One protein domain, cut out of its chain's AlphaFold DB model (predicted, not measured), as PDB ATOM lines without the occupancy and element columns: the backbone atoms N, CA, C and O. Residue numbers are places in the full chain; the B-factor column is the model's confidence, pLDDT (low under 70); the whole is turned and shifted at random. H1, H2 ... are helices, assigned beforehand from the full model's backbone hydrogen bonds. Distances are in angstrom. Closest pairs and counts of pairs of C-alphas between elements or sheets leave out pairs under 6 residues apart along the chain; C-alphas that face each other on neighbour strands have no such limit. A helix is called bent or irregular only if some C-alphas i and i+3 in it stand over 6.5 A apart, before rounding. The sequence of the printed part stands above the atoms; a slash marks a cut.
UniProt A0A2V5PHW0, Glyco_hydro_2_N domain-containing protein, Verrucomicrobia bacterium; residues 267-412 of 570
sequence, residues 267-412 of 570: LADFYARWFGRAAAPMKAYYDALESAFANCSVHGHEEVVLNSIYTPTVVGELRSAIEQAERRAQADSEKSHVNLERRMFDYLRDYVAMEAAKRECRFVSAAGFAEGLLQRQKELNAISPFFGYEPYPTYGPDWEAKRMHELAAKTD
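This is residues 267 to 412 of the 570 residues of the protein "Glyco_hydro_2_N domain-containing protein" of Verrucomicrobia bacterium (UniProt A0A2V5PHW0). The long helix H4 runs through the middle of a set of mostly aligned helices, with H3 and H1b folded on one side of it and H5, then H6, stepping away on the other. The short arm H1a turns off at one end, and a loop of residues 382 to 396 joins H5 to H6. The printed part has 146 residues with six named helices, H1 to H6, and no named strand: all helix. It is compact, with a radius of gyration of the C-alphas of 16.7 A and spans of 52, 36 and 26 A.

H1, residues 267 to 294, begins at C-alpha 267 (27.497, 55.750, -10.327). By its hydrogen bonds it was assigned as one helix, but it is bent, with C-alphas 274 and 277 9.4 A apart. Its arms are H1a, residues 267 to 274, and H1b, residues 277 to 294, 27.2 A long and irregular, C-alphas 277 and 280 being 7.5 A apart. H2 is residues 303 to 309, H3 312 to 328 with 24.4 A, H4 332 to 359 with 40.6 A, H5 363 to 381 with 27.2 A, and H6 397 to 412 with 21.4 A, ending at C-alpha 412 (60.176, 41.352, 24.762).

H1b, H3 and H4 form an up-and-down bundle, each running against the one before. H1b and H3 touch, closest at C-alphas 278 and 325, 4.6 A. The hairpins H3 and H4, H4 and H5, and H5 and H6 have shallow tilts of 20, 21 and 16 degrees; their closest C-alphas are 326 and 338, 6.3 A, 354 and 366, 4.6 A, and 367 and 401, 4.7 A. H1a only just touches H4, with 3 pairs of C-alphas within 8 A, closest Trp 274 and Glu 334, 6.9 A. H2 is close to but not clearly touching H4, closest C-alphas 307 and 352, 7.5 A. Every O i to N i+4 pair is within hydrogen-bond range in H1a, H3, H4 and H5; H1b has 13 of 14, H6 11 of 12, and H2 1 of 3, with 3 of 4 O i to N i+3 pairs.

The two farthest C-alphas, of Asp 269 and Asp 412, are 53.7 A apart. The printed part has no cut. The link H5 to H6 is long, and its residues 390 to 395 have pLDDT under 70.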
ATOM      1  N   LEU A 267      26.966  55.386 -11.641       98.62
ATOM      2  CA  LEU A 267      27.497  55.750 -10.327       98.62
ATOM      3  C   LEU A 267      26.788  56.973  -9.744       98.62
ATOM      4  O   LEU A 267      26.525  57.003  -8.544       98.62
ATOM      5  N   ALA A 268      26.449  57.971 -10.564       98.56
ATOM      6  CA  ALA A 268      25.694  59.135 -10.114       98.56
ATOM      7  C   ALA A 268      24.313  58.738  -9.561       98.56
ATOM      8  O   ALA A 268      23.940  59.196  -8.478       98.56
ATOM      9  N   ASP A 269      23.589  57.852 -10.256       98.62
ATOM     10  CA  ASP A 269      22.314  57.300  -9.780       98.62
ATOM     11  C   ASP A 269      22.504  56.471  -8.501       98.62
ATOM     12  O   ASP A 269      21.789  56.687  -7.518       98.62
ATOM     13  N   PHE A 270      23.525  55.603  -8.462       98.44
ATOM     14  CA  PHE A 270      23.863  54.815  -7.276       98.44
ATOM     15  C   PHE A 270      24.123  55.701  -6.054       98.44
ATOM     16  O   PHE A 270      23.452  55.538  -5.036       98.44
ATOM     17  N   TYR A 271      25.044  56.669  -6.135       98.62
ATOM     18  CA  TYR A 271      25.374  57.519  -4.990       98.62
ATOM     19  C   TYR A 271      24.161  58.328  -4.524       98.62
ATOM     20  O   TYR A 271      23.922  58.426  -3.318       98.62
ATOM     21  N   ALA A 272      23.372  58.868  -5.459       98.44
ATOM     22  CA  ALA A 272      22.171  59.634  -5.145       98.44
ATOM     23  C   ALA A 272      21.104  58.790  -4.431       98.44
ATOM     24  O   ALA A 272      20.518  59.255  -3.454       98.44
ATOM     25  N   ARG A 273      20.855  57.554  -4.879       97.88
ATOM     26  CA  ARG A 273      19.825  56.681  -4.287       97.88
ATOM     27  C   ARG A 273      20.284  55.989  -3.015       97.88
ATOM     28  O   ARG A 273      19.508  55.878  -2.071       97.88
ATOM     29  N   TRP A 274      21.521  55.504  -3.002       97.75
ATOM     30  CA  TRP A 274      22.058  54.721  -1.899       97.75
ATOM     31  C   TRP A 274      22.424  55.615  -0.716       97.75
ATOM     32  O   TRP A 274      22.032  55.328   0.411       97.75
ATOM     33  N   PHE A 275      23.107  56.738  -0.945       98.44
ATOM     34  CA  PHE A 275      23.579  57.603   0.142       98.44
ATOM     35  C   PHE A 275      22.763  58.883   0.332       98.44
ATOM     36  O   PHE A 275      22.969  59.587   1.325       98.44
ATOM     37  N   GLY A 276      21.852  59.215  -0.588       98.38
ATOM     38  CA  GLY A 276      20.982  60.384  -0.476       98.38
ATOM     39  C   GLY A 276      21.772  61.667  -0.222       98.38
ATOM     40  O   GLY A 276      22.629  62.066  -1.011       98.38
ATOM     41  N   ARG A 277      21.535  62.320   0.919       98.62
ATOM     42  CA  ARG A 277      22.248  63.556   1.309       98.62
ATOM     43  C   ARG A 277      23.760  63.385   1.481       98.62
ATOM     44  O   ARG A 277      24.500  64.368   1.376       98.62
ATOM     45  N   ALA A 278      24.225  62.164   1.728       98.75
ATOM     46  CA  ALA A 278      25.638  61.825   1.833       98.75
ATOM     47  C   ALA A 278      26.281  61.450   0.480       98.75
ATOM     48  O   ALA A 278      27.469  61.140   0.447       98.75
ATOM     49  N   ALA A 279      25.556  61.539  -0.645       98.75
ATOM     50  CA  ALA A 279      26.058  61.178  -1.976       98.75
ATOM     51  C   ALA A 279      27.381  61.867  -2.343       98.75
ATOM     52  O   ALA A 279      28.334  61.202  -2.730       98.75
ATOM     53  N   ALA A 280      27.463  63.193  -2.191       98.75
ATOM     54  CA  ALA A 280      28.662  63.951  -2.555       98.75
ATOM     55  C   ALA A 280      29.920  63.534  -1.760       98.75
ATOM     56  O   ALA A 280      30.923  63.208  -2.395       98.75
ATOM     57  N   PRO A 281      29.912  63.501  -0.409       98.81
ATOM     58  CA  PRO A 281      31.081  63.032   0.333       98.81
ATOM     59  C   PRO A 281      31.389  61.546   0.107       98.81
ATOM     60  O   PRO A 281      32.561  61.192   0.058       98.81
ATOM     61  N   MET A 282      30.387  60.683  -0.103       98.75
ATOM     62  CA  MET A 282      30.651  59.270  -0.411       98.75
ATOM     63  C   MET A 282      31.248  59.061  -1.800       98.75
ATOM     64  O   MET A 282      32.138  58.231  -1.955       98.75
ATOM     65  N   LYS A 283      30.842  59.858  -2.793       98.62
ATOM     66  CA  LYS A 283      31.524  59.887  -4.088       98.62
ATOM     67  C   LYS A 283      32.987  60.299  -3.911       98.62
ATOM     68  O   LYS A 283      33.862  59.617  -4.420       98.62
ATOM     69  N   ALA A 284      33.260  61.356  -3.140       98.75
ATOM     70  CA  ALA A 284      34.630  61.781  -2.838       98.75
ATOM     71  C   ALA A 284      35.458  60.688  -2.133       98.75
ATOM     72  O   ALA A 284      36.636  60.538  -2.438       98.75
ATOM     73  N   TYR A 285      34.853  59.910  -1.229       98.81
ATOM     74  CA  TYR A 285      35.508  58.774  -0.571       98.81
ATOM     75  C   TYR A 285      35.962  57.706  -1.580       98.81
ATOM     76  O   TYR A 285      37.132  57.328  -1.597       98.81
ATOM     77  N   TYR A 286      35.060  57.257  -2.456       98.50
ATOM     78  CA  TYR A 286      35.387  56.256  -3.475       98.50
ATOM     79  C   TYR A 286      36.309  56.809  -4.569       98.50
ATOM     80  O   TYR A 286      37.234  56.112  -4.972       98.50
ATOM     81  N   ASP A 287      36.129  58.060  -5.002       98.38
ATOM     82  CA  ASP A 287      37.021  58.715  -5.968       98.38
ATOM     83  C   ASP A 287      38.460  58.791  -5.429       98.38
ATOM     84  O   ASP A 287      39.406  58.596  -6.194       98.38
ATOM     85  N   ALA A 288      38.644  59.058  -4.129       98.56
ATOM     86  CA  ALA A 288      39.962  59.088  -3.495       98.56
ATOM     87  C   ALA A 288      40.613  57.695  -3.459       98.56
ATOM     88  O   ALA A 288      41.792  57.574  -3.796       98.56
ATOM     89  N   LEU A 289      39.855  56.639  -3.129       98.00
ATOM     90  CA  LEU A 289      40.342  55.254  -3.216       98.00
ATOM     91  C   LEU A 289      40.732  54.893  -4.657       98.00
ATOM     92  O   LEU A 289      41.870  54.514  -4.915       98.00
ATOM     93  N   GLU A 290      39.811  55.060  -5.604       97.38
ATOM     94  CA  GLU A 290      40.019  54.741  -7.020       97.38
ATOM     95  C   GLU A 290      41.203  55.521  -7.618       97.38
ATOM     96  O   GLU A 290      41.989  54.978  -8.393       97.38
ATOM     97  N   SER A 291      41.379  56.787  -7.225       96.94
ATOM     98  CA  SER A 291      42.522  57.607  -7.644       96.94
ATOM     99  C   SER A 291      43.833  57.147  -7.012       96.94
ATOM    100  O   SER A 291      44.862  57.179  -7.685       96.94
ATOM    101  N   ALA A 292      43.823  56.721  -5.746       97.06
ATOM    102  CA  ALA A 292      45.015  56.196  -5.084       97.06
ATOM    103  C   ALA A 292      45.511  54.917  -5.769       97.06
ATOM    104  O   ALA A 292      46.707  54.794  -6.020       97.06
ATOM    105  N   PHE A 293      44.603  54.007  -6.131       95.69
ATOM    106  CA  PHE A 293      44.946  52.786  -6.863       95.69
ATOM    107  C   PHE A 293      45.378  53.068  -8.305       95.69
ATOM    108  O   PHE A 293      46.414  52.568  -8.730       95.69
ATOM    109  N   ALA A 294      44.639  53.899  -9.046       94.12
ATOM    110  CA  ALA A 294      44.935  54.166 -10.455       94.12
ATOM    111  C   ALA A 294      46.241  54.951 -10.682       94.12
ATOM    112  O   ALA A 294      46.858  54.802 -11.733       94.12
ATOM    113  N   ASN A 295      46.648  55.797  -9.728       92.62
ATOM    114  CA  ASN A 295      47.827  56.659  -9.867       92.62
ATOM    115  C   ASN A 295      49.064  56.135  -9.125       92.62
ATOM    116  O   ASN A 295      50.102  56.805  -9.125       92.62
ATOM    117  N   CYS A 296      48.977  54.990  -8.443       91.19
ATOM    118  CA  CYS A 296      50.128  54.460  -7.727       91.19
ATOM    119  C   CYS A 296      51.211  53.987  -8.709       91.19
ATOM    120  O   CYS A 296      50.938  53.401  -9.750       91.19
ATOM    121  N   SER A 297      52.479  54.226  -8.377       86.44
ATOM    122  CA  SER A 297      53.607  53.801  -9.219       86.44
ATOM    123  C   SER A 297      54.041  52.357  -8.957       86.44
ATOM    124  O   SER A 297      55.066  51.922  -9.476       86.44
ATOM    125  N   VAL A 298      53.332  51.645  -8.081       89.94
ATOM    126  CA  VAL A 298      53.684  50.293  -7.647       89.94
ATOM    127  C   VAL A 298      52.928  49.261  -8.464       89.94
ATOM    128  O   VAL A 298      51.792  49.474  -8.881       89.94
ATOM    129  N   HIS A 299      53.556  48.121  -8.708       89.69
ATOM    130  CA  HIS A 299      52.947  47.019  -9.439       89.69
ATOM    131  C   HIS A 299      53.058  45.768  -8.589       89.69
ATOM    132  O   HIS A 299      54.128  45.464  -8.071       89.69
ATOM    133  N   GLY A 300      51.954  45.053  -8.429       87.25
ATOM    134  CA  GLY A 300      51.960  43.840  -7.638       87.25
ATOM    135  C   GLY A 300      50.640  43.099  -7.667       87.25
ATOM    136  O   GLY A 300      49.613  43.628  -8.104       87.25
ATOM    137  N   HIS A 301      50.734  41.863  -7.199       85.81
ATOM    138  CA  HIS A 301      49.630  40.945  -6.940       85.81
ATOM    139  C   HIS A 301      49.473  40.703  -5.422       85.81
ATOM    140  O   HIS A 301      48.554  40.026  -4.978       85.81
ATOM    141  N   GLU A 302      50.351  41.291  -4.605       87.00
ATOM    142  CA  GLU A 302      50.507  40.988  -3.184       87.00
ATOM    143  C   GLU A 302      50.399  42.245  -2.319       87.00
ATOM    144  O   GLU A 302      50.632  43.362  -2.779       87.00
ATOM    145  N   GLU A 303      50.067  42.070  -1.043       87.94
ATOM    146  CA  GLU A 303      49.723  43.142  -0.100       87.94
ATOM    147  C   GLU A 303      50.797  44.195   0.120       87.94
ATOM    148  O   GLU A 303      50.499  45.315   0.533       87.94
ATOM    149  N   VAL A 304      52.059  43.835  -0.115       87.81
ATOM    150  CA  VAL A 304      53.220  44.683   0.178       87.81
ATOM    151  C   VAL A 304      53.126  46.047  -0.511       87.81
ATOM    152  O   VAL A 304      53.698  47.027  -0.029       87.81
ATOM    153  N   VAL A 305      52.347  46.136  -1.593       90.69
ATOM    154  CA  VAL A 305      52.086  47.367  -2.344       90.69
ATOM    155  C   VAL A 305      51.094  48.311  -1.655       90.69
ATOM    156  O   VAL A 305      51.209  49.523  -1.844       90.69
ATOM    157  N   LEU A 306      50.174  47.813  -0.811       92.62
ATOM    158  CA  LEU A 306      49.149  48.627  -0.125       92.62
ATOM    159  C   LEU A 306      49.762  49.767   0.681       92.62
ATOM    160  O   LEU A 306      49.250  50.880   0.740       92.62
ATOM    161  N   ASN A 307      50.919  49.480   1.251       88.56
ATOM    162  CA  ASN A 307      51.746  50.378   2.026       88.56
ATOM    163  C   ASN A 307      52.210  51.637   1.270       88.56
ATOM    164  O   ASN A 307      52.532  52.642   1.907       88.56
ATOM    165  N   SER A 308      52.239  51.583  -0.064       90.38
ATOM    166  CA  SER A 308      52.531  52.722  -0.943       90.38
ATOM    167  C   SER A 308      51.265  53.419  -1.458       90.38
ATOM    168  O   SER A 308      51.355  54.532  -1.968       90.38
ATOM    169  N   ILE A 309      50.098  52.783  -1.317       95.12
ATOM    170  CA  ILE A 309      48.799  53.267  -1.808       95.12
ATOM    171  C   ILE A 309      48.060  54.008  -0.688       95.12
ATOM    172  O   ILE A 309      47.691  55.173  -0.841       95.12
ATOM    173  N   TYR A 310      47.916  53.383   0.484       96.50
ATOM    174  CA  TYR A 310      47.279  53.973   1.664       96.50
ATOM    175  C   TYR A 310      48.236  54.876   2.441       96.50
ATOM    176  O   TYR A 310      48.588  54.640   3.597       96.50
ATOM    177  N   THR A 311      48.670  55.944   1.783       95.62
ATOM    178  CA  THR A 311      49.509  56.967   2.405       95.62
ATOM    179  C   THR A 311      48.739  57.739   3.489       95.62
ATOM    180  O   THR A 311      47.506  57.792   3.452       95.62
ATOM    181  N   PRO A 312      49.430  58.413   4.431       96.25
ATOM    182  CA  PRO A 312      48.769  59.275   5.413       96.25
ATOM    183  C   PRO A 312      47.845  60.327   4.785       96.25
ATOM    184  O   PRO A 312      46.796  60.629   5.353       96.25
ATOM    185  N   THR A 313      48.204  60.846   3.605       97.38
ATOM    186  CA  THR A 313      47.373  61.781   2.836       97.38
ATOM    187  C   THR A 313      46.065  61.126   2.408       97.38
ATOM    188  O   THR A 313      45.003  61.634   2.758       97.38
ATOM    189  N   VAL A 314      46.134  59.965   1.745       98.19
ATOM    190  CA  VAL A 314      44.946  59.223   1.291       98.19
ATOM    191  C   VAL A 314      44.056  58.873   2.483       98.19
ATOM    192  O   VAL A 314      42.876  59.204   2.492       98.19
ATOM    193  N   VAL A 315      44.612  58.303   3.557       98.44
ATOM    194  CA  VAL A 315      43.835  57.972   4.769       98.44
ATOM    195  C   VAL A 315      43.174  59.216   5.385       98.44
ATOM    196  O   VAL A 315      42.064  59.130   5.915       98.44
ATOM    197  N   GLY A 316      43.826  60.381   5.314       98.62
ATOM    198  CA  GLY A 316      43.269  61.663   5.747       98.62
ATOM    199  C   GLY A 316      42.100  62.147   4.881       98.62
ATOM    200  O   GLY A 316      41.083  62.586   5.421       98.62
ATOM    201  N   GLU A 317      42.209  62.025   3.559       98.69
ATOM    202  CA  GLU A 317      41.133  62.344   2.609       98.69
ATOM    203  C   GLU A 317      39.915  61.444   2.831       98.69
ATOM    204  O   GLU A 317      38.797  61.943   2.986       98.69
ATOM    205  N   LEU A 318      40.144  60.132   2.957       98.75
ATOM    206  CA  LEU A 318      39.105  59.148   3.255       98.75
ATOM    207  C   LEU A 318      38.392  59.468   4.568       98.75
ATOM    208  O   LEU A 318      37.163  59.514   4.600       98.75
ATOM    209  N   ARG A 319      39.153  59.767   5.631       98.81
ATOM    210  CA  ARG A 319      38.610  60.182   6.933       98.81
ATOM    211  C   ARG A 319      37.708  61.407   6.801       98.81
ATOM    212  O   ARG A 319      36.596  61.411   7.322       98.81
ATOM    213  N   SER A 320      38.187  62.439   6.111       98.75
ATOM    214  CA  SER A 320      37.436  63.679   5.914       98.75
ATOM    215  C   SER A 320      36.130  63.428   5.160       98.75
ATOM    216  O   SER A 320      35.078  63.932   5.560       98.75
ATOM    217  N   ALA A 321      36.179  62.625   4.096       98.88
ATOM    218  CA  ALA A 321      35.014  62.290   3.292       98.88
ATOM    219  C   ALA A 321      33.968  61.507   4.104       98.88
ATOM    220  O   ALA A 321      32.805  61.913   4.153       98.88
ATOM    221  N   ILE A 322      34.370  60.453   4.822       98.69
ATOM    222  CA  ILE A 322      33.428  59.633   5.596       98.69
ATOM    223  C   ILE A 322      32.820  60.406   6.782       98.69
ATOM    224  O   ILE A 322      31.620  60.319   7.026       98.69
ATOM    225  N   GLU A 323      33.589  61.264   7.464       98.81
ATOM    226  CA  GLU A 323      33.060  62.128   8.531       98.81
ATOM    227  C   GLU A 323      32.066  63.172   7.994       98.81
ATOM    228  O   GLU A 323      31.096  63.537   8.663       98.81
ATOM    229  N   GLN A 324      32.287  63.679   6.778       98.88
ATOM    230  CA  GLN A 324      31.321  64.551   6.113       98.88
ATOM    231  C   GLN A 324      30.050  63.796   5.718       98.88
ATOM    232  O   GLN A 324      28.960  64.356   5.848       98.88
ATOM    233  N   ALA A 325      30.171  62.548   5.259       98.81
ATOM    234  CA  ALA A 325      29.033  61.695   4.937       98.81
ATOM    235  C   ALA A 325      28.161  61.437   6.172       98.81
ATOM    236  O   ALA A 325      26.950  61.655   6.116       98.81
ATOM    237  N   GLU A 326      28.770  61.098   7.311       98.75
ATOM    238  CA  GLU A 326      28.059  60.888   8.579       98.75
ATOM    239  C   GLU A 326      27.293  62.131   9.034       98.75
ATOM    240  O   GLU A 326      26.146  62.027   9.463       98.75
ATOM    241  N   ARG A 327      27.886  63.326   8.890       98.62
ATOM    242  CA  ARG A 327      27.211  64.590   9.227       98.62
ATOM    243  C   ARG A 327      26.027  64.906   8.312       98.62
ATOM    244  O   ARG A 327      25.125  65.634   8.724       98.62
ATOM    245  N   ARG A 328      26.045  64.428   7.063       98.62
ATOM    246  CA  ARG A 328      25.001  64.714   6.065       98.62
ATOM    247  C   ARG A 328      23.880  63.682   6.039       98.62
ATOM    248  O   ARG A 328      22.771  64.042   5.649       98.62
ATOM    249  N   ALA A 329      24.150  62.438   6.426       98.38
ATOM    250  CA  ALA A 329      23.155  61.377   6.472       98.38
ATOM    251  C   ALA A 329      22.075  61.681   7.526       98.38
ATOM    252  O   ALA A 329      22.358  61.839   8.714       98.38
ATOM    253  N   GLN A 330      20.816  61.762   7.098       97.25
ATOM    254  CA  GLN A 330      19.679  62.087   7.964       97.25
ATOM    255  C   GLN A 330      18.696  60.928   8.079       97.25
ATOM    256  O   GLN A 330      18.297  60.594   9.199       97.25
ATOM    257  N   ALA A 331      18.325  60.317   6.951       97.88
ATOM    258  CA  ALA A 331      17.426  59.169   6.947       97.88
ATOM    259  C   ALA A 331      18.121  57.927   7.523       97.88
ATOM    260  O   ALA A 331      19.342  57.789   7.429       97.88
ATOM    261  N   ASP A 332      17.347  57.007   8.095       98.06
ATOM    262  CA  ASP A 332      17.902  55.803   8.726       98.06
ATOM    263  C   ASP A 332      18.643  54.912   7.719       98.06
ATOM    264  O   ASP A 332      19.700  54.376   8.043       98.06
ATOM    265  N   SER A 333      18.158  54.833   6.474       96.94
ATOM    266  CA  SER A 333      18.855  54.145   5.381       96.94
ATOM    267  C   SER A 333      20.187  54.812   5.032       96.94
ATOM    268  O   SER A 333      21.205  54.134   4.978       96.94
ATOM    269  N   GLU A 334      20.218  56.144   4.877       98.31
ATOM    270  CA  GLU A 334      21.453  56.898   4.608       98.31
ATOM    271  C   GLU A 334      22.489  56.651   5.718       98.31
ATOM    272  O   GLU A 334      23.647  56.352   5.437       98.31
ATOM    273  N   LYS A 335      22.068  56.732   6.988       98.44
ATOM    274  CA  LYS A 335      22.939  56.491   8.149       98.44
ATOM    275  C   LYS A 335      23.445  55.054   8.191       98.44
ATOM    276  O   LYS A 335      24.620  54.842   8.474       98.44
ATOM    277  N   SER A 336      22.579  54.080   7.909       96.50
ATOM    278  CA  SER A 336      22.942  52.663   7.868       96.50
ATOM    279  C   SER A 336      23.985  52.385   6.781       96.50
ATOM    280  O   SER A 336      25.014  51.775   7.063       96.50
ATOM    281  N   HIS A 337      23.778  52.908   5.571       96.19
ATOM    282  CA  HIS A 337      24.704  52.729   4.456       96.19
ATOM    283  C   HIS A 337      26.049  53.424   4.701       96.19
ATOM    284  O   HIS A 337      27.095  52.832   4.456       96.19
ATOM    285  N   VAL A 338      26.052  54.647   5.244       98.31
ATOM    286  CA  VAL A 338      27.300  55.326   5.633       98.31
ATOM    287  C   VAL A 338      28.004  54.589   6.779       98.31
ATOM    288  O   VAL A 338      29.230  54.516   6.791       98.31
ATOM    289  N   ASN A 339      27.269  53.996   7.729       96.94
ATOM    290  CA  ASN A 339      27.874  53.227   8.821       96.94
ATOM    291  C   ASN A 339      28.623  51.979   8.323       96.94
ATOM    292  O   ASN A 339      29.672  51.647   8.871       96.94
ATOM    293  N   LEU A 340      28.115  51.319   7.280       95.62
ATOM    294  CA  LEU A 340      28.805  50.204   6.632       95.62
ATOM    295  C   LEU A 340      30.171  50.651   6.083       95.62
ATOM    296  O   LEU A 340      31.195  50.063   6.418       95.62
ATOM    297  N   GLU A 341      30.195  51.753   5.336       96.75
ATOM    298  CA  GLU A 341      31.418  52.355   4.779       96.75
ATOM    299  C   GLU A 341      32.393  52.812   5.872       96.75
ATOM    300  O   GLU A 341      33.596  52.569   5.786       96.75
ATOM    301  N   ARG A 342      31.877  53.394   6.964       97.88
ATOM    302  CA  ARG A 342      32.669  53.752   8.149       97.88
ATOM    303  C   ARG A 342      33.383  52.542   8.745       97.88
ATOM    304  O   ARG A 342      34.554  52.653   9.095       97.88
ATOM    305  N   ARG A 343      32.710  51.397   8.871       96.50
ATOM    306  CA  ARG A 343      33.316  50.176   9.429       96.50
ATOM    307  C   ARG A 343      34.424  49.629   8.531       96.50
ATOM    308  O   ARG A 343      35.467  49.234   9.047       96.50
ATOM    309  N   MET A 344      34.230  49.676   7.211       95.94
ATOM    310  CA  MET A 344      35.262  49.306   6.234       95.94
ATOM    311  C   MET A 344      36.460  50.269   6.295       95.94
ATOM    312  O   MET A 344      37.612  49.832   6.314       95.94
ATOM    313  N   PHE A 345      36.213  51.577   6.435       97.69
ATOM    314  CA  PHE A 345      37.269  52.566   6.660       97.69
ATOM    315  C   PHE A 345      38.028  52.332   7.975       97.69
ATOM    316  O   PHE A 345      39.251  52.453   8.012       97.69
ATOM    317  N   ASP A 346      37.332  51.999   9.062       97.44
ATOM    318  CA  ASP A 346      37.975  51.731  10.348       97.44
ATOM    319  C   ASP A 346      38.866  50.482  10.298       97.44
ATOM    320  O   ASP A 346      39.926  50.483  10.924       97.44
ATOM    321  N   TYR A 347      38.480  49.455   9.528       96.12
ATOM    322  CA  TYR A 347      39.348  48.312   9.226       96.12
ATOM    323  C   TYR A 347      40.620  48.773   8.503       96.12
ATOM    324  O   TYR A 347      41.725  48.525   8.982       96.12
ATOM    325  N   LEU A 348      40.481  49.516   7.397       96.75
ATOM    326  CA  LEU A 348      41.618  50.042   6.630       96.75
ATOM    327  C   LEU A 348      42.548  50.894   7.504       96.75
ATOM    328  O   LEU A 348      43.767  50.728   7.469       96.75
ATOM    329  N   ARG A 349      41.991  51.794   8.318       97.50
ATOM    330  CA  ARG A 349      42.757  52.655   9.229       97.50
ATOM    331  C   ARG A 349      43.587  51.836  10.216       97.50
ATOM    332  O   ARG A 349      44.752  52.164  10.440       97.50
ATOM    333  N   ASP A 350      42.993  50.812  10.820       97.19
ATOM    334  CA  ASP A 350      43.679  49.974  11.803       97.19
ATOM    335  C   ASP A 350      44.721  49.067  11.134       97.19
ATOM    336  O   ASP A 350      45.790  48.864  11.704       97.19
ATOM    337  N   TYR A 351      44.484  48.627   9.893       96.25
ATOM    338  CA  TYR A 351      45.490  47.946   9.073       96.25
ATOM    339  C   TYR A 351      46.707  48.847   8.814       96.25
ATOM    340  O   TYR A 351      47.845  48.441   9.044       96.25
ATOM    341  N   VAL A 352      46.495  50.111   8.431       97.19
ATOM    342  CA  VAL A 352      47.596  51.074   8.245       97.19
ATOM    343  C   VAL A 352      48.356  51.318   9.559       97.19
ATOM    344  O   VAL A 352      49.583  51.431   9.557       97.19
ATOM    345  N   ALA A 353      47.652  51.366  10.696       97.50
ATOM    346  CA  ALA A 353      48.278  51.497  12.013       97.50
ATOM    347  C   ALA A 353      49.086  50.248  12.416       97.50
ATOM    348  O   ALA A 353      50.172  50.381  12.992       97.50
ATOM    349  N   MET A 354      48.595  49.053  12.076       97.06
ATOM    350  CA  MET A 354      49.299  47.780  12.248       97.06
ATOM    351  C   MET A 354      50.611  47.769  11.462       97.06
ATOM    352  O   MET A 354      51.668  47.528  12.043       97.06
ATOM    353  N   GLU A 355      50.566  48.097  10.167       95.44
ATOM    354  CA  GLU A 355      51.751  48.148   9.304       95.44
ATOM    355  C   GLU A 355      52.777  49.180   9.800       95.44
ATOM    356  O   GLU A 355      53.979  48.904   9.824       95.44
ATOM    357  N   ALA A 356      52.325  50.345  10.280       95.69
ATOM    358  CA  ALA A 356      53.203  51.335  10.904       95.69
ATOM    359  C   ALA A 356      53.890  50.778  12.165       95.69
ATOM    360  O   ALA A 356      55.116  50.841  12.280       95.69
ATOM    361  N   ALA A 357      53.129  50.154  13.074       96.88
ATOM    362  CA  ALA A 357      53.684  49.515  14.266       96.88
ATOM    363  C   ALA A 357      54.693  48.409  13.914       96.88
ATOM    364  O   ALA A 357      55.734  48.300  14.567       96.88
ATOM    365  N   LYS A 358      54.424  47.638  12.855       94.94
ATOM    366  CA  LYS A 358      55.302  46.579  12.347       94.94
ATOM    367  C   LYS A 358      56.640  47.130  11.846       94.94
ATOM    368  O   LYS A 358      57.693  46.642  12.252       94.94
ATOM    369  N   ARG A 359      56.625  48.208  11.052       93.75
ATOM    370  CA  ARG A 359      57.843  48.905  10.576       93.75
ATOM    371  C   ARG A 359      58.692  49.483  11.703       93.75
ATOM    372  O   ARG A 359      59.912  49.577  11.586       93.75
ATOM    373  N   GLU A 360      58.043  49.875  12.790       94.88
ATOM    374  CA  GLU A 360      58.689  50.410  13.988       94.88
ATOM    375  C   GLU A 360      59.066  49.307  14.995       94.88
ATOM    376  O   GLU A 360      59.511  49.612  16.101       94.88
ATOM    377  N   CYS A 361      58.906  48.032  14.614       95.75
ATOM    378  CA  CYS A 361      59.163  46.845  15.434       95.75
ATOM    379  C   CYS A 361      58.408  46.841  16.777       95.75
ATOM    380  O   CYS A 361      58.846  46.224  17.748       95.75
ATOM    381  N   ARG A 362      57.249  47.510  16.850       96.62
ATOM    382  CA  ARG A 362      56.333  47.471  18.002       96.62
ATOM    383  C   ARG A 362      55.375  46.290  17.869       96.62
ATOM    384  O   ARG A 362      54.168  46.469  17.708       96.62
ATOM    385  N   PHE A 363      55.925  45.079  17.931       97.19
ATOM    386  CA  PHE A 363      55.199  43.851  17.602       97.19
ATOM    387  C   PHE A 363      54.003  43.566  18.521       97.19
ATOM    388  O   PHE A 363      52.981  43.097  18.038       97.19
ATOM    389  N   VAL A 364      54.060  43.946  19.804       96.19
ATOM    390  CA  VAL A 364      52.899  43.851  20.716       96.19
ATOM    391  C   VAL A 364      51.741  44.736  20.239       96.19
ATOM    392  O   VAL A 364      50.595  44.298  20.200       96.19
ATOM    393  N   SER A 365      52.026  45.980  19.834       97.75
ATOM    394  CA  SER A 365      50.999  46.874  19.286       97.75
ATOM    395  C   SER A 365      50.470  46.367  17.945       97.75
ATOM    396  O   SER A 365      49.265  46.408  17.722       97.75
ATOM    397  N   ALA A 366      51.353  45.872  17.071       97.12
ATOM    398  CA  ALA A 366      50.956  45.290  15.792       97.12
ATOM    399  C   ALA A 366      50.037  44.068  15.983       97.12
ATOM    400  O   ALA A 366      49.004  43.988  15.326       97.12
ATOM    401  N   ALA A 367      50.345  43.179  16.936       96.44
ATOM    402  CA  ALA A 367      49.491  42.043  17.288       96.44
ATOM    403  C   ALA A 367      48.102  42.497  17.767       96.44
ATOM    404  O   ALA A 367      47.092  41.994  17.281       96.44
ATOM    405  N   GLY A 368      48.040  43.508  18.642       97.81
ATOM    406  CA  GLY A 368      46.767  44.062  19.112       97.81
ATOM    407  C   GLY A 368      45.919  44.683  17.994       97.81
ATOM    408  O   GLY A 368      44.699  44.525  17.986       97.81
ATOM    409  N   PHE A 369      46.542  45.350  17.014       97.88
ATOM    410  CA  PHE A 369      45.813  45.824  15.833       97.88
ATOM    411  C   PHE A 369      45.296  44.662  14.978       97.88
ATOM    412  O   PHE A 369      44.127  44.686  14.605       97.88
ATOM    413  N   ALA A 370      46.112  43.636  14.718       95.00
ATOM    414  CA  ALA A 370      45.709  42.455  13.948       95.00
ATOM    415  C   ALA A 370      44.520  41.709  14.592       95.00
ATOM    416  O   ALA A 370      43.552  41.360  13.916       95.00
ATOM    417  N   GLU A 371      44.519  41.554  15.918       95.50
ATOM    418  CA  GLU A 371      43.375  41.016  16.669       95.50
ATOM    419  C   GLU A 371      42.129  41.908  16.548       95.50
ATOM    420  O   GLU A 371      41.007  41.417  16.393       95.50
ATOM    421  N   GLY A 372      42.316  43.231  16.565       95.94
ATOM    422  CA  GLY A 372      41.250  44.198  16.313       95.94
ATOM    423  C   GLY A 372      40.641  44.067  14.912       95.94
ATOM    424  O   GLY A 372      39.423  44.168  14.765       95.94
ATOM    425  N   LEU A 373      41.454  43.781  13.891       94.19
ATOM    426  CA  LEU A 373      40.983  43.540  12.523       94.19
ATOM    427  C   LEU A 373      40.056  42.315  12.447       94.19
ATOM    428  O   LEU A 373      38.984  42.410  11.846       94.19
ATOM    429  N   LEU A 374      40.399  41.212  13.125       91.25
ATOM    430  CA  LEU A 374      39.520  40.034  13.226       91.25
ATOM    431  C   LEU A 374      38.168  40.379  13.851       91.25
ATOM    432  O   LEU A 374      37.117  39.908  13.412       91.25
ATOM    433  N   GLN A 375      38.182  41.202  14.899       92.69
ATOM    434  CA  GLN A 375      36.955  41.627  15.557       92.69
ATOM    435  C   GLN A 375      36.088  42.485  14.621       92.69
ATOM    436  O   GLN A 375      34.877  42.281  14.547       92.69
ATOM    437  N   ARG A 376      36.699  43.382  13.840       92.56
ATOM    438  CA  ARG A 376      35.990  44.205  12.846       92.56
ATOM    439  C   ARG A 376      35.362  43.375  11.727       92.56
ATOM    440  O   ARG A 376      34.229  43.659  11.347       92.56
ATOM    441  N   GLN A 377      36.052  42.345  11.235       90.44
ATOM    442  CA  GLN A 377      35.484  41.404  10.259       90.44
ATOM    443  C   GLN A 377      34.234  40.714  10.807       90.44
ATOM    444  O   GLN A 377      33.191  40.737  10.158       90.44
ATOM    445  N   LYS A 378      34.298  40.193  12.040       90.25
ATOM    446  CA  LYS A 378      33.140  39.569  12.706       90.25
ATOM    447  C   LYS A 378      31.960  40.529  12.833       90.25
ATOM    448  O   LYS A 378      30.818  40.139  12.605       90.25
ATOM    449  N   GLU A 379      32.222  41.785  13.185       92.19
ATOM    450  CA  GLU A 379      31.182  42.811  13.287       92.19
ATOM    451  C   GLU A 379      30.535  43.144  11.941       92.19
ATOM    452  O   GLU A 379      29.324  43.344  11.886       92.19
ATOM    453  N   LEU A 380      31.320  43.200  10.863       91.06
ATOM    454  CA  LEU A 380      30.810  43.396   9.506       91.06
ATOM    455  C   LEU A 380      29.993  42.190   9.028       91.06
ATOM    456  O   LEU A 380      28.893  42.370   8.508       91.06
ATOM    457  N   ASN A 381      30.468  40.971   9.285       90.69
ATOM    458  CA  ASN A 381      29.762  39.742   8.927       90.69
ATOM    459  C   ASN A 381      28.434  39.570   9.667       90.69
ATOM    460  O   ASN A 381      27.458  39.083   9.098       90.69
ATOM    461  N   ALA A 382      28.355  40.056  10.907       92.25
ATOM    462  CA  ALA A 382      27.110  40.085  11.663       92.25
ATOM    463  C   ALA A 382      26.039  41.010  11.046       92.25
ATOM    464  O   ALA A 382      24.854  40.819  11.317       92.25
ATOM    465  N   ILE A 383      26.425  41.997  10.223       90.56
ATOM    466  CA  ILE A 383      25.478  42.856   9.491       90.56
ATOM    467  C   ILE A 383      24.899  42.100   8.292       90.56
ATOM    468  O   ILE A 383      23.698  42.169   8.032       90.56
ATOM    469  N   SER A 384      25.747  41.393   7.545       88.12
ATOM    470  CA  SER A 384      25.350  40.579   6.397       88.12
ATOM    471  C   SER A 384      26.437  39.547   6.090       88.12
ATOM    472  O   SER A 384      27.621  39.887   6.141       88.12
ATOM    473  N   PRO A 385      26.065  38.318   5.678       85.75
ATOM    474  CA  PRO A 385      27.031  37.274   5.335       85.75
ATOM    475  C   PRO A 385      27.918  37.629   4.130       85.75
ATOM    476  O   PRO A 385      28.903  36.938   3.894       85.75
ATOM    477  N   PHE A 386      27.583  38.690   3.386       86.88
ATOM    478  CA  PHE A 386      28.372  39.204   2.263       86.88
ATOM    479  C   PHE A 386      29.420  40.260   2.663       86.88
ATOM    480  O   PHE A 386      30.012  40.891   1.799       86.88
ATOM    481  N   PHE A 387      29.633  40.519   3.955       88.19
ATOM    482  CA  PHE A 387      30.689  41.420   4.434       88.19
ATOM    483  C   PHE A 387      31.551  40.716   5.476       88.19
ATOM    484  O   PHE A 387      31.040  39.908   6.243       88.19
ATOM    485  N   GLY A 388      32.852  41.006   5.515       77.38
ATOM    486  CA  GLY A 388      33.780  40.467   6.517       77.38
ATOM    487  C   GLY A 388      33.810  38.937   6.591       77.38
ATOM    488  O   GLY A 388      34.091  38.391   7.657       77.38
ATOM    489  N   TYR A 389      33.438  38.254   5.502       76.31
ATOM    490  CA  TYR A 389      33.481  36.797   5.402       76.31
ATOM    491  C   TYR A 389      34.930  36.333   5.221       76.31
ATOM    492  O   TYR A 389      35.712  37.002   4.554       76.31
ATOM    493  N   GLU A 390      35.278  35.175   5.783       67.25
ATOM    494  CA  GLU A 390      36.629  34.606   5.720       67.25
ATOM    495  C   GLU A 390      36.635  33.348   4.829       67.25
ATOM    496  O   GLU A 390      36.389  32.242   5.315       67.25
ATOM    497  N   PRO A 391      36.855  33.479   3.508       54.50
ATOM    498  CA  PRO A 391      36.839  32.330   2.607       54.50
ATOM    499  C   PRO A 391      38.191  31.605   2.512       54.50
ATOM    500  O   PRO A 391      38.201  30.424   2.159       54.50
ATOM    501  N   TYR A 392      39.322  32.269   2.800       60.34
ATOM    502  CA  TYR A 392      40.664  31.725   2.549       60.34
ATOM    503  C   TYR A 392      41.539  31.695   3.826       60.34
ATOM    504  O   TYR A 392      41.917  32.755   4.316       60.34
ATOM    505  N   PRO A 393      41.918  30.511   4.363       56.31
ATOM    506  CA  PRO A 393      42.623  30.380   5.654       56.31
ATOM    507  C   PRO A 393      44.083  30.854   5.665       56.31
ATOM    508  O   PRO A 393      44.783  30.688   6.663       56.31
ATOM    509  N   THR A 394      44.602  31.341   4.539       57.31
ATOM    510  CA  THR A 394      45.995  31.783   4.444       57.31
ATOM    511  C   THR A 394      46.021  33.293   4.319       57.31
ATOM    512  O   THR A 394      45.265  33.861   3.538       57.31
ATOM    513  N   TYR A 395      46.898  33.934   5.098       64.88
ATOM    514  CA  TYR A 395      47.151  35.378   5.069       64.88
ATOM    515  C   TYR A 395      46.078  36.296   5.685       64.88
ATOM    516  O   TYR A 395      46.126  37.512   5.465       64.88
ATOM    517  N   GLY A 396      45.173  35.741   6.494       79.38
ATOM    518  CA  GLY A 396      44.227  36.487   7.321       79.38
ATOM    519  C   GLY A 396      44.874  37.292   8.457       79.38
ATOM    520  O   GLY A 396      46.065  37.136   8.760       79.38
ATOM    521  N   PRO A 397      44.102  38.180   9.108       86.88
ATOM    522  CA  PRO A 397      44.590  38.940  10.256       86.88
ATOM    523  C   PRO A 397      44.892  38.050  11.474       86.88
ATOM    524  O   PRO A 397      45.664  38.453  12.337       86.88
ATOM    525  N   ASP A 398      44.368  36.824  11.531       88.75
ATOM    526  CA  ASP A 398      44.723  35.789  12.508       88.75
ATOM    527  C   ASP A 398      46.151  35.266  12.316       88.75
ATOM    528  O   ASP A 398      46.920  35.177  13.278       88.75
ATOM    529  N   TRP A 399      46.531  34.982  11.070       88.94
ATOM    530  CA  TRP A 399      47.880  34.576  10.715       88.94
ATOM    531  C   TRP A 399      48.873  35.703  11.016       88.94
ATOM    532  O   TRP A 399      49.917  35.450  11.622       88.94
ATOM    533  N   GLU A 400      48.534  36.954  10.678       90.38
ATOM    534  CA  GLU A 400      49.409  38.097  10.978       90.38
ATOM    535  C   GLU A 400      49.482  38.359  12.489       90.38
ATOM    536  O   GLU A 400      50.574  38.587  13.003       90.38
ATOM    537  N   ALA A 401      48.377  38.240  13.239       93.31
ATOM    538  CA  ALA A 401      48.393  38.333  14.702       93.31
ATOM    539  C   ALA A 401      49.334  37.289  15.315       93.31
ATOM    540  O   ALA A 401      50.183  37.627  16.145       93.31
ATOM    541  N   LYS A 402      49.244  36.030  14.864       94.06
ATOM    542  CA  LYS A 402      50.155  34.961  15.287       94.06
ATOM    543  C   LYS A 402      51.610  35.319  14.975       94.06
ATOM    544  O   LYS A 402      52.451  35.232  15.868       94.06
ATOM    545  N   ARG A 403      51.901  35.776  13.752       93.12
ATOM    546  CA  ARG A 403      53.253  36.200  13.358       93.12
ATOM    547  C   ARG A 403      53.764  37.340  14.239       93.12
ATOM    548  O   ARG A 403      54.906  37.308  14.687       93.12
ATOM    549  N   MET A 404      52.930  38.336  14.534       96.06
ATOM    550  CA  MET A 404      53.311  39.463  15.389       96.06
ATOM    551  C   MET A 404      53.575  39.031  16.834       96.06
ATOM    552  O   MET A 404      54.531  39.517  17.437       96.06
ATOM    553  N   HIS A 405      52.809  38.081  17.377       96.88
ATOM    554  CA  HIS A 405      53.095  37.483  18.688       96.88
ATOM    555  C   HIS A 405      54.418  36.711  18.703       96.88
ATOM    556  O   HIS A 405      55.188  36.834  19.655       96.88
ATOM    557  N   GLU A 406      54.727  35.959  17.643       95.94
ATOM    558  CA  GLU A 406      56.014  35.263  17.499       95.94
ATOM    559  C   GLU A 406      57.195  36.248  17.465       95.94
ATOM    560  O   GLU A 406      58.209  36.017  18.125       95.94
ATOM    561  N   LEU A 407      57.057  37.382  16.770       96.62
ATOM    562  CA  LEU A 407      58.071  38.444  16.771       96.62
ATOM    563  C   LEU A 407      58.169  39.153  18.129       96.62
ATOM    564  O   LEU A 407      59.277  39.383  18.621       96.62
ATOM    565  N   ALA A 408      57.036  39.442  18.775       97.12
ATOM    566  CA  ALA A 408      57.003  40.027  20.114       97.12
ATOM    567  C   ALA A 408      57.708  39.128  21.141       97.12
ATOM    568  O   ALA A 408      58.455  39.628  21.984       97.12
ATOM    569  N   ALA A 409      57.552  37.805  21.024       96.69
ATOM    570  CA  ALA A 409      58.210  36.837  21.893       96.69
ATOM    571  C   ALA A 409      59.746  36.886  21.809       96.69
ATOM    572  O   ALA A 409      60.405  36.542  22.792       96.69
ATOM    573  N   LYS A 410      60.309  37.314  20.668       95.62
ATOM    574  CA  LYS A 410      61.757  37.501  20.459       95.62
ATOM    575  C   LYS A 410      62.259  38.848  20.984       95.62
ATOM    576  O   LYS A 410      63.403  38.941  21.423       95.62
ATOM    577  N   THR A 411      61.439  39.901  20.928       94.00
ATOM    578  CA  THR A 411      61.859  41.262  21.309       94.00
ATOM    579  C   THR A 411      61.573  41.628  22.760       94.00
ATOM    580  O   THR A 411      62.291  42.449  23.324       94.00
ATOM    581  N   ASP A 412      60.539  41.063  23.371       89.81
ATOM    582  CA  ASP A 412      60.176  41.352  24.762       89.81
ATOM    583  C   ASP A 412      59.381  40.190  25.370       89.81
ATOM    584  O   ASP A 412      58.285  40.358  25.904       89.81
TER     585      ASP A 412